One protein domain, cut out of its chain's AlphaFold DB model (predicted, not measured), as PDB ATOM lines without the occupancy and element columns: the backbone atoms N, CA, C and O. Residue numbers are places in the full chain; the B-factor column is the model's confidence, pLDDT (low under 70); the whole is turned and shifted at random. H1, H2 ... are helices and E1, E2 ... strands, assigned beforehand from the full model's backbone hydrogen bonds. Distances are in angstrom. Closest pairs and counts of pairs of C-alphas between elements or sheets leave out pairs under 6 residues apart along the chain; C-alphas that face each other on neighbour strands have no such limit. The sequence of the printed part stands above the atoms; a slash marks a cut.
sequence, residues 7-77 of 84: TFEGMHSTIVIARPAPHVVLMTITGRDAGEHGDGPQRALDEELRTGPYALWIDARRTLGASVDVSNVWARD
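AT A GLANCE: This is residues 7 to 77 of the 84 residues of an uncharacterized protein of Deltaproteobacteria bacterium (UniProt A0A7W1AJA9). Look for one four-stranded sheet, twisted, with the helix H1 laid lengthwise over one of its faces and the other face bare. The short helix H2 sits at the end of the sheet where E3 and E4 finish, and only grazes it. The printed part has 71 residues, with four named strands and two named helices along the chain as E1 E2 E3 H1 E4 H2; the sheet's order is E1 E2 E3 E4, mixed, and the class is mixed, helices and strands. The whole is compact, with a radius of gyration of the C-alphas of 12.0 A, and rounded, spanning 31 by 25 by 16 A.

IN THESE COORDINATES: Find C-alpha 7 at (-8.295, 0.553, -40.669), where E1, residues 7 to 9, begins and runs 6.3 A. E2, residues 13 to 21, then covers 25.0 A, and E3, residues 24 to 33, covers 23.8 A. Find C-alpha 40 at (-3.232, -5.109, -34.391); from there H1, residues 40 to 49, runs 14.4 A. E4, residues 55 to 66, measures 23.0 A. H2, residues 68 to 76, runs 12.3 A and ends with C-alpha 76 at (4.860, -16.850, -34.987).

HOW THE PARTS SIT: Begin with E1, E2 and E3, a meander, each strand the antiparallel neighbour of the one before. In the hairpin of E1 and E2, N 8 and O 15 are 2.8 A apart, within hydrogen-bond range. In the hairpin of E2 and E3, look at N 18 and O 26, 2.9 A apart. E3 and E4 are parallel, at 6 degrees, with N 59 and O 27 2.8 A apart. E3 bends by 69 degrees at residue 30, and E4 bends by 100 degrees at residue 63. E3, H1 and E4 form a strand-helix-strand unit, two parallel neighbour strands with a helix between them, whose crossover is right-handed. H1 on one face of the sheet gives two layers, at a height over the sheet of 9.0 A. It lies over E2 and E3 and runs along the strands, at 14 degrees to E2 on the local plane; its closest C-alphas to E2 are those of Leu 45 and Ile 17, 6.8 A apart. H2 only grazes the sheet, with its residues 68 to 71; its closest C-alphas to E3 are those of Val 70 and Asp 33, 7.2 A apart. H1 and H2 are close but not clearly touching, their closest C-alphas being those of Gln 42 and Trp 74, 7.1 A apart. They run the same way at a steep tilt of 36 degrees, only just past shallow. In H1 and H2 every O i to N i+4 pair is within hydrogen-bond range.

THE WHOLE: The two C-alphas farthest apart, those of Met 11 and Pro 53, are 33.2 A apart. The printed part has no cut and no long link. Its mean pLDDT is 92.5, and Asp 77 is the one printed residue under 70.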
ATOM      1  N   THR A   7      -9.431  -0.120 -40.032       97.81
ATOM      2  CA  THR A   7      -8.295   0.553 -40.669       97.81
ATOM      3  C   THR A   7      -7.172   0.743 -39.660       97.81
ATOM      4  O   THR A   7      -7.401   1.241 -38.560       97.81
ATOM      5  N   PHE A   8      -5.962   0.374 -40.066       97.44
ATOM      6  CA  PHE A   8      -4.717   0.589 -39.342       97.44
ATOM      7  C   PHE A   8      -3.862   1.549 -40.163       97.44
ATOM      8  O   PHE A   8      -3.390   1.196 -41.247       97.44
ATOM      9  N   GLU A   9      -3.725   2.779 -39.675       97.25
ATOM     10  CA  GLU A   9      -2.919   3.819 -40.306       97.25
ATOM     11  C   GLU A   9      -1.582   3.934 -39.587       97.25
ATOM     12  O   GLU A   9      -1.528   4.106 -38.369       97.25
ATOM     13  N   GLY A  10      -0.509   3.853 -40.361       94.94
ATOM     14  CA  GLY A  10       0.840   4.091 -39.897       94.94
ATOM     15  C   GLY A  10       1.518   5.150 -40.755       94.94
ATOM     16  O   GLY A  10       0.926   5.730 -41.665       94.94
ATOM     17  N   MET A  11       2.777   5.434 -40.441       95.31
ATOM     18  CA  MET A  11       3.544   6.469 -41.126       95.31
ATOM     19  C   MET A  11       3.864   6.089 -42.579       95.31
ATOM     20  O   MET A  11       3.965   6.969 -43.432       95.31
ATOM     21  N   HIS A  12       4.025   4.796 -42.869       95.25
ATOM     22  CA  HIS A  12       4.526   4.311 -44.160       95.25
ATOM     23  C   HIS A  12       3.575   3.358 -44.879       95.25
ATOM     24  O   HIS A  12       3.805   3.025 -46.046       95.25
ATOM     25  N   SER A  13       2.530   2.898 -44.203       96.94
ATOM     26  CA  SER A  13       1.601   1.912 -44.721       96.94
ATOM     27  C   SER A  13       0.214   2.034 -44.108       96.94
ATOM     28  O   SER A  13      -0.005   2.617 -43.046       96.94
ATOM     29  N   THR A  14      -0.750   1.450 -44.806       97.75
ATOM     30  CA  THR A  14      -2.123   1.325 -44.328       97.75
ATOM     31  C   THR A  14      -2.609  -0.083 -44.598       97.75
ATOM     32  O   THR A  14      -2.437  -0.596 -45.711       97.75
ATOM     33  N   ILE A  15      -3.241  -0.679 -43.588       97.62
ATOM     34  CA  ILE A  15      -3.908  -1.973 -43.687       97.62
ATOM     35  C   ILE A  15      -5.395  -1.773 -43.411       97.62
ATOM     36  O   ILE A  15      -5.777  -1.197 -42.395       97.62
ATOM     37  N   VAL A  16      -6.240  -2.266 -44.312       98.12
ATOM     38  CA  VAL A  16      -7.699  -2.248 -44.154       98.12
ATOM     39  C   VAL A  16      -8.218  -3.672 -44.187       98.12
ATOM     40  O   VAL A  16      -7.888  -4.422 -45.101       98.12
ATOM     41  N   ILE A  17      -9.059  -4.027 -43.220       97.81
ATOM     42  CA  ILE A  17      -9.743  -5.319 -43.144       97.81
ATOM     43  C   ILE A  17     -11.246  -5.066 -43.196       97.81
ATOM     44  O   ILE A  17     -11.796  -4.335 -42.371       97.81
ATOM     45  N   ALA A  18     -11.919  -5.670 -44.168       96.12
ATOM     46  CA  ALA A  18     -13.353  -5.517 -44.373       96.12
ATOM     47  C   ALA A  18     -14.027  -6.857 -44.679       96.12
ATOM     48  O   ALA A  18     -13.430  -7.748 -45.284       96.12
ATOM     49  N   ARG A  19     -15.316  -6.960 -44.337       94.06
ATOM     50  CA  ARG A  19     -16.193  -8.069 -44.739       94.06
ATOM     51  C   ARG A  19     -17.299  -7.562 -45.670       94.06
ATOM     52  O   ARG A  19     -18.412  -7.297 -45.210       94.06
ATOM     53  N   PRO A  20     -17.018  -7.383 -46.974       94.06
ATOM     54  CA  PRO A  20     -18.002  -6.855 -47.923       94.06
ATOM     55  C   PRO A  20     -19.192  -7.800 -48.161       94.06
ATOM     56  O   PRO A  20     -20.265  -7.346 -48.546       94.06
ATOM     57  N   ALA A  21     -19.022  -9.103 -47.916       92.31
ATOM     58  CA  ALA A  21     -20.082 -10.107 -47.969       92.31
ATOM     59  C   ALA A  21     -19.881 -11.142 -46.847       92.31
ATOM     60  O   ALA A  21     -18.751 -11.301 -46.388       92.31
ATOM     61  N   PRO A  22     -20.918 -11.890 -46.414       90.56
ATOM     62  CA  PRO A  22     -20.830 -12.775 -45.245       90.56
ATOM     63  C   PRO A  22     -19.638 -13.744 -45.246       90.56
ATOM     64  O   PRO A  22     -19.040 -13.977 -44.200       90.56
ATOM     65  N   HIS A  23     -19.259 -14.248 -46.421       93.69
ATOM     66  CA  HIS A  23     -18.184 -15.222 -46.614       93.69
ATOM     67  C   HIS A  23     -16.930 -14.622 -47.268       93.69
ATOM     68  O   HIS A  23     -16.065 -15.372 -47.702       93.69
ATOM     69  N   VAL A  24     -16.822 -13.298 -47.398       94.88
ATOM     70  CA  VAL A  24     -15.678 -12.647 -48.054       94.88
ATOM     71  C   VAL A  24     -14.972 -11.760 -47.049       94.88
ATOM     72  O   VAL A  24     -15.570 -10.814 -46.546       94.88
ATOM     73  N   VAL A  25     -13.694 -12.043 -46.803       96.69
ATOM     74  CA  VAL A  25     -12.799 -11.167 -46.043       96.69
ATOM     75  C   VAL A  25     -11.819 -10.553 -47.030       96.69
ATOM     76  O   VAL A  25     -11.130 -11.273 -47.751       96.69
ATOM     77  N   LEU A  26     -11.790  -9.227 -47.092       97.19
ATOM     78  CA  LEU A  26     -10.864  -8.467 -47.920       97.19
ATOM     79  C   LEU A  26      -9.859  -7.759 -47.017       97.19
ATOM     80  O   LEU A  26     -10.247  -6.947 -46.177       97.19
ATOM     81  N   MET A  27      -8.580  -8.050 -47.231       97.75
ATOM     82  CA  MET A  27      -7.466  -7.306 -46.665       97.75
ATOM     83  C   MET A  27      -6.803  -6.487 -47.772       97.75
ATOM     84  O   MET A  27      -6.382  -7.040 -48.785       97.75
ATOM     85  N   THR A  28      -6.686  -5.180 -47.580       98.00
ATOM     86  CA  THR A  28      -5.968  -4.291 -48.500       98.00
ATOM     87  C   THR A  28      -4.722  -3.770 -47.811       98.00
ATOM     88  O   THR A  28      -4.812  -3.244 -46.701       98.00
ATOM     89  N   ILE A  29      -3.573  -3.895 -48.476       96.75
ATOM     90  CA  ILE A  29      -2.272  -3.479 -47.953       96.75
ATOM     91  C   ILE A  29      -1.652  -2.470 -48.915       96.75
ATOM     92  O   ILE A  29      -1.499  -2.714 -50.118       96.75
ATOM     93  N   THR A  30      -1.277  -1.316 -48.377       97.56
ATOM     94  CA  THR A  30      -0.645  -0.242 -49.145       97.56
ATOM     95  C   THR A  30       0.599   0.267 -48.435       97.56
ATOM     96  O   THR A  30       0.637   0.295 -47.209       97.56
ATOM     97  N   GLY A  31       1.613   0.678 -49.200       96.81
ATOM     98  CA  GLY A  31       2.850   1.227 -48.646       96.81
ATOM     99  C   GLY A  31       3.829   0.161 -48.147       96.81
ATOM    100  O   GLY A  31       3.798  -0.981 -48.611       96.81
ATOM    101  N   ARG A  32       4.746   0.554 -47.258       95.38
ATOM    102  CA  ARG A  32       5.786  -0.318 -46.693       95.38
ATOM    103  C   ARG A  32       5.559  -0.504 -45.201       95.38
ATOM    104  O   ARG A  32       5.725   0.450 -44.451       95.38
ATOM    105  N   ASP A  33       5.257  -1.723 -44.776       92.31
ATOM    106  CA  ASP A  33       5.118  -2.010 -43.351       92.31
ATOM    107  C   ASP A  33       6.499  -2.226 -42.714       92.31
ATOM    108  O   ASP A  33       7.246  -3.138 -43.082       92.31
ATOM    109  N   ALA A  34       6.855  -1.352 -41.775       91.69
ATOM    110  CA  ALA A  34       8.093  -1.422 -41.003       91.69
ATOM    111  C   ALA A  34       7.876  -1.887 -39.548       91.69
ATOM    112  O   ALA A  34       8.822  -1.848 -38.765       91.69
ATOM    113  N   GLY A  35       6.668  -2.333 -39.187       89.44
ATOM    114  CA  GLY A  35       6.294  -2.754 -37.830       89.44
ATOM    115  C   GLY A  35       5.428  -1.745 -37.081       89.44
ATOM    116  O   GLY A  35       5.145  -1.933 -35.901       89.44
ATOM    117  N   GLU A  36       4.994  -0.682 -37.753       93.00
ATOM    118  CA  GLU A  36       4.237   0.426 -37.155       93.00
ATOM    119  C   GLU A  36       2.845   0.021 -36.648       93.00
ATOM    120  O   GLU A  36       2.302   0.684 -35.769       93.00
ATOM    121  N   HIS A  37       2.299  -1.094 -37.144       92.50
ATOM    122  CA  HIS A  37       0.975  -1.588 -36.753       92.50
ATOM    123  C   HIS A  37       0.989  -2.597 -35.597       92.50
ATOM    124  O   HIS A  37      -0.078  -2.993 -35.122       92.50
ATOM    125  N   GLY A  38       2.170  -3.038 -35.143       90.62
ATOM    126  CA  GLY A  38       2.291  -4.099 -34.141       90.62
ATOM    127  C   GLY A  38       1.566  -5.388 -34.557       90.62
ATOM    128  O   GLY A  38       1.673  -5.827 -35.700       90.62
ATOM    129  N   ASP A  39       0.811  -5.986 -33.632       90.56
ATOM    130  CA  ASP A  39      -0.018  -7.183 -33.856       90.56
ATOM    131  C   ASP A  39      -1.489  -6.858 -34.195       90.56
ATOM    132  O   ASP A  39      -2.301  -7.759 -34.427       90.56
ATOM    133  N   GLY A  40      -1.853  -5.572 -34.233       93.44
ATOM    134  CA  GLY A  40      -3.232  -5.109 -34.391       93.44
ATOM    135  C   GLY A  40      -3.936  -5.671 -35.635       93.44
ATOM    136  O   GLY A  40      -5.013  -6.263 -35.496       93.44
ATOM    137  N   PRO A  41      -3.343  -5.547 -36.839       94.56
ATOM    138  CA  PRO A  41      -3.922  -6.096 -38.061       94.56
ATOM    139  C   PRO A  41      -4.112  -7.610 -38.010       94.56
ATOM    140  O   PRO A  41      -5.140  -8.115 -38.457       94.56
ATOM    141  N   GLN A  42      -3.149  -8.331 -37.437       92.00
ATOM    142  CA  GLN A  42      -3.194  -9.784 -37.347       92.00
ATOM    143  C   GLN A  42      -4.339 -10.243 -36.438       92.00
ATOM    144  O   GLN A  42      -5.180 -11.041 -36.851       92.00
ATOM    145  N   ARG A  43      -4.459  -9.652 -35.244       92.31
ATOM    146  CA  ARG A  43      -5.567  -9.936 -34.320       92.31
ATOM    147  C   ARG A  43      -6.928  -9.623 -34.933       92.31
ATOM    148  O   ARG A  43      -7.883 -10.380 -34.749       92.31
ATOM    149  N   ALA A  44      -7.022  -8.514 -35.664       94.31
ATOM    150  CA  ALA A  44      -8.255  -8.140 -36.334       94.31
ATOM    151  C   ALA A  44      -8.625  -9.119 -37.454       94.31
ATOM    152  O   ALA A  44      -9.793  -9.499 -37.569       94.31
ATOM    153  N   LEU A  45      -7.642  -9.569 -38.236       94.25
ATOM    154  CA  LEU A  45      -7.852 -10.601 -39.241       94.25
ATOM    155  C   LEU A  45      -8.343 -11.896 -38.582       94.25
ATOM    156  O   LEU A  45      -9.378 -12.412 -38.990       94.25
ATOM    157  N   ASP A  46      -7.699 -12.365 -37.512       92.25
ATOM    158  CA  ASP A  46      -8.113 -13.586 -36.808       92.25
ATOM    159  C   ASP A  46      -9.559 -13.523 -36.299       92.25
ATOM    160  O   ASP A  46     -10.297 -14.508 -36.363       92.25
ATOM    161  N   GLU A  47      -9.992 -12.369 -35.790       92.44
ATOM    162  CA  GLU A  47     -11.379 -12.154 -35.367       92.44
ATOM    163  C   GLU A  47     -12.366 -12.254 -36.538       92.44
ATOM    164  O   GLU A  47     -13.421 -12.876 -36.397       92.44
ATOM    165  N   GLU A  48     -12.016 -11.715 -37.712       92.25
ATOM    166  CA  GLU A  48     -12.826 -11.922 -38.915       92.25
ATOM    167  C   GLU A  48     -12.878 -13.409 -39.288       92.25
ATOM    168  O   GLU A  48     -13.956 -13.974 -39.486       92.25
ATOM    169  N   LEU A  49     -11.727 -14.072 -39.372       91.75
ATOM    170  CA  LEU A  49     -11.648 -15.452 -39.850       91.75
ATOM    171  C   LEU A  49     -12.382 -16.441 -38.923       91.75
ATOM    172  O   LEU A  49     -12.908 -17.447 -39.396       91.75
ATOM    173  N   ARG A  50     -12.507 -16.133 -37.625       91.44
ATOM    174  CA  ARG A  50     -13.275 -16.933 -36.651       91.44
ATOM    175  C   ARG A  50     -14.796 -16.828 -36.794       91.44
ATOM    176  O   ARG A  50     -15.509 -17.657 -36.235       91.44
ATOM    177  N   THR A  51     -15.311 -15.840 -37.526       87.50
ATOM    178  CA  THR A  51     -16.759 -15.565 -37.594       87.50
ATOM    179  C   THR A  51     -17.535 -16.604 -38.428       87.50
ATOM    180  O   THR A  51     -18.752 -16.719 -38.299       87.50
ATOM    181  N   GLY A  52     -16.859 -17.399 -39.263       85.50
ATOM    182  CA  GLY A  52     -17.476 -18.458 -40.067       85.50
ATOM    183  C   GLY A  52     -16.657 -18.787 -41.316       85.50
ATOM    184  O   GLY A  52     -15.534 -18.302 -41.448       85.50
ATOM    185  N   PRO A  53     -17.199 -19.584 -42.256       91.88
ATOM    186  CA  PRO A  53     -16.540 -19.858 -43.530       91.88
ATOM    187  C   PRO A  53     -16.158 -18.564 -44.251       91.88
ATOM    188  O   PRO A  53     -16.947 -17.616 -44.310       91.88
ATOM    189  N   TYR A  54     -14.958 -18.536 -44.824       94.50
ATOM    190  CA  TYR A  54     -14.435 -17.362 -45.504       94.50
ATOM    191  C   TYR A  54     -13.695 -17.728 -46.792       94.50
ATOM    192  O   TYR A  54     -13.068 -18.777 -46.908       94.50
ATOM    193  N   ALA A  55     -13.732 -16.801 -47.741       96.31
ATOM    194  CA  ALA A  55     -12.756 -16.633 -48.798       96.31
ATOM    195  C   ALA A  55     -11.947 -15.374 -48.467       96.31
ATOM    196  O   ALA A  55     -12.512 -14.278 -48.377       96.31
ATOM    197  N   LEU A  56     -10.643 -15.543 -48.248       96.62
ATOM    198  CA  LEU A  56      -9.726 -14.444 -47.974       96.62
ATOM    199  C   LEU A  56      -9.157 -13.915 -49.291       96.62
ATOM    200  O   LEU A  56      -8.545 -14.659 -50.053       96.62
ATOM    201  N   TRP A  57      -9.333 -12.622 -49.524       97.31
ATOM    202  CA  TRP A  57      -8.729 -11.894 -50.631       97.31
ATOM    203  C   TRP A  57      -7.747 -10.871 -50.079       97.31
ATOM    204  O   TRP A  57      -8.082 -10.121 -49.162       97.31
ATOM    205  N   ILE A  58      -6.547 -10.831 -50.653       96.69
ATOM    206  CA  ILE A  58      -5.503  -9.882 -50.270       96.69
ATOM    207  C   ILE A  58      -5.190  -9.004 -51.480       96.69
ATOM    208  O   ILE A  58      -4.631  -9.475 -52.471       96.69
ATOM    209  N   ASP A  59      -5.547  -7.722 -51.408       97.12
ATOM    210  CA  ASP A  59      -5.104  -6.721 -52.374       97.12
ATOM    211  C   ASP A  59      -3.798  -6.085 -51.894       97.12
ATOM    212  O   ASP A  59      -3.788  -5.144 -51.099       97.12
ATOM    213  N   ALA A  60      -2.689  -6.616 -52.402       96.00
ATOM    214  CA  ALA A  60      -1.341  -6.123 -52.136       96.00
ATOM    215  C   ALA A  60      -0.747  -5.347 -53.328       96.00
ATOM    216  O   ALA A  60       0.455  -5.090 -53.368       96.00
ATOM    217  N   ARG A  61      -1.557  -4.946 -54.322       96.88
ATOM    218  CA  ARG A  61      -1.049  -4.321 -55.566       96.88
ATOM    219  C   ARG A  61      -0.280  -3.020 -55.334       96.88
ATOM    220  O   ARG A  61       0.514  -2.622 -56.178       96.88
ATOM    221  N   ARG A  62      -0.540  -2.338 -54.214       95.44
ATOM    222  CA  ARG A  62       0.141  -1.094 -53.812       95.44
ATOM    223  C   ARG A  62       1.064  -1.287 -52.604       95.44
ATOM    224  O   ARG A  62       1.448  -0.304 -51.972       95.44
ATOM    225  N   THR A  63       1.394  -2.531 -52.263       95.12
ATOM    226  CA  THR A  63       2.370  -2.850 -51.220       95.12
ATOM    227  C   THR A  63       3.784  -2.710 -51.781       95.12
ATOM    228  O   THR A  63       4.094  -3.230 -52.848       95.12
ATOM    229  N   LEU A  64       4.644  -2.001 -51.054       93.12
ATOM    230  CA  LEU A  64       6.064  -1.830 -51.372       93.12
ATOM    231  C   LEU A  64       6.945  -2.877 -50.670       93.12
ATOM    232  O   LEU A  64       8.105  -3.051 -51.033       93.12
ATOM    233  N   GLY A  65       6.396  -3.562 -49.665       89.62
ATOM    234  CA  GLY A  65       7.027  -4.658 -48.935       89.62
ATOM    235  C   GLY A  65       6.714  -4.607 -47.440       89.62
ATOM    236  O   GLY A  65       6.099  -3.658 -46.955       89.62
ATOM    237  N   ALA A  66       7.186  -5.617 -46.718       88.94
ATOM    238  CA  ALA A  66       7.192  -5.664 -45.260       88.94
ATOM    239  C   ALA A  66       8.628  -5.888 -44.764       88.94
ATOM    240  O   ALA A  66       9.456  -6.453 -45.485       88.94
ATOM    241  N   SER A  67       8.952  -5.432 -43.554       88.44
ATOM    242  CA  SER A  67      10.227  -5.778 -42.920       88.44
ATOM    243  C   SER A  67      10.277  -7.267 -42.540       88.44
ATOM    244  O   SER A  67       9.253  -7.954 -42.439       88.44
ATOM    245  N   VAL A  68      11.490  -7.782 -42.319       85.50
ATOM    246  CA  VAL A  68      11.687  -9.150 -41.811       85.50
ATOM    247  C   VAL A  68      11.051  -9.300 -40.429       85.50
ATOM    248  O   VAL A  68      10.410 -10.311 -40.168       85.50
ATOM    249  N   ASP A  69      11.153  -8.283 -39.573       84.12
ATOM    250  CA  ASP A  69      10.548  -8.302 -38.239       84.12
ATOM    251  C   ASP A  69       9.022  -8.401 -38.301       84.12
ATOM    252  O   ASP A  69       8.441  -9.215 -37.587       84.12
ATOM    253  N   VAL A  70       8.378  -7.658 -39.210       84.12
ATOM    254  CA  VAL A  70       6.934  -7.785 -39.475       84.12
ATOM    255  C   VAL A  70       6.599  -9.207 -39.911       84.12
ATOM    256  O   VAL A  70       5.712  -9.839 -39.345       84.12
ATOM    257  N   SER A  71       7.351  -9.745 -40.871       84.81
ATOM    258  CA  SER A  71       7.129 -11.107 -41.371       84.81
ATOM    259  C   SER A  71       7.289 -12.155 -40.262       84.81
ATOM    260  O   SER A  71       6.510 -13.101 -40.186       84.81
ATOM    261  N   ASN A  72       8.258 -11.962 -39.364       83.75
ATOM    262  CA  ASN A  72       8.493 -12.835 -38.218       83.75
ATOM    263  C   ASN A  72       7.355 -12.777 -37.197       83.75
ATOM    264  O   ASN A  72       7.026 -13.811 -36.627       83.75
ATOM    265  N   VAL A  73       6.761 -11.604 -36.952       83.31
ATOM    266  CA  VAL A  73       5.585 -11.478 -36.074       83.31
ATOM    267  C   VAL A  73       4.433 -12.309 -36.628       83.31
ATOM    268  O   VAL A  73       3.927 -13.173 -35.921       83.31
ATOM    269  N   TRP A  74       4.115 -12.144 -37.912       83.06
ATOM    270  CA  TRP A  74       3.050 -12.903 -38.573       83.06
ATOM    271  C   TRP A  74       3.333 -14.412 -38.611       83.06
ATOM    272  O   TRP A  74       2.421 -15.225 -38.488       83.06
ATOM    273  N   ALA A  75       4.598 -14.805 -38.765       84.75
ATOM    274  CA  ALA A  75       4.986 -16.211 -38.821       84.75
ATOM    275  C   ALA A  75       4.906 -16.936 -37.467       84.75
ATOM    276  O   ALA A  75       4.819 -18.162 -37.462       84.75
ATOM    277  N   ARG A  76       4.930 -16.225 -36.326       81.19
ATOM    278  CA  ARG A  76       4.860 -16.850 -34.987       81.19
ATOM    279  C   ARG A  76       3.588 -17.656 -34.775       81.19
ATOM    280  O   ARG A  76       3.637 -18.686 -34.110       81.19
ATOM    281  N   ASP A  77       2.487 -17.189 -35.348       69.38
ATOM    282  CA  ASP A  77       1.174 -17.800 -35.159       69.38
ATOM    283  C   ASP A  77       0.813 -18.765 -36.295       69.38
ATOM    284  O   ASP A  77      -0.249 -19.391 -36.274       69.38
TER     285      ASP A  77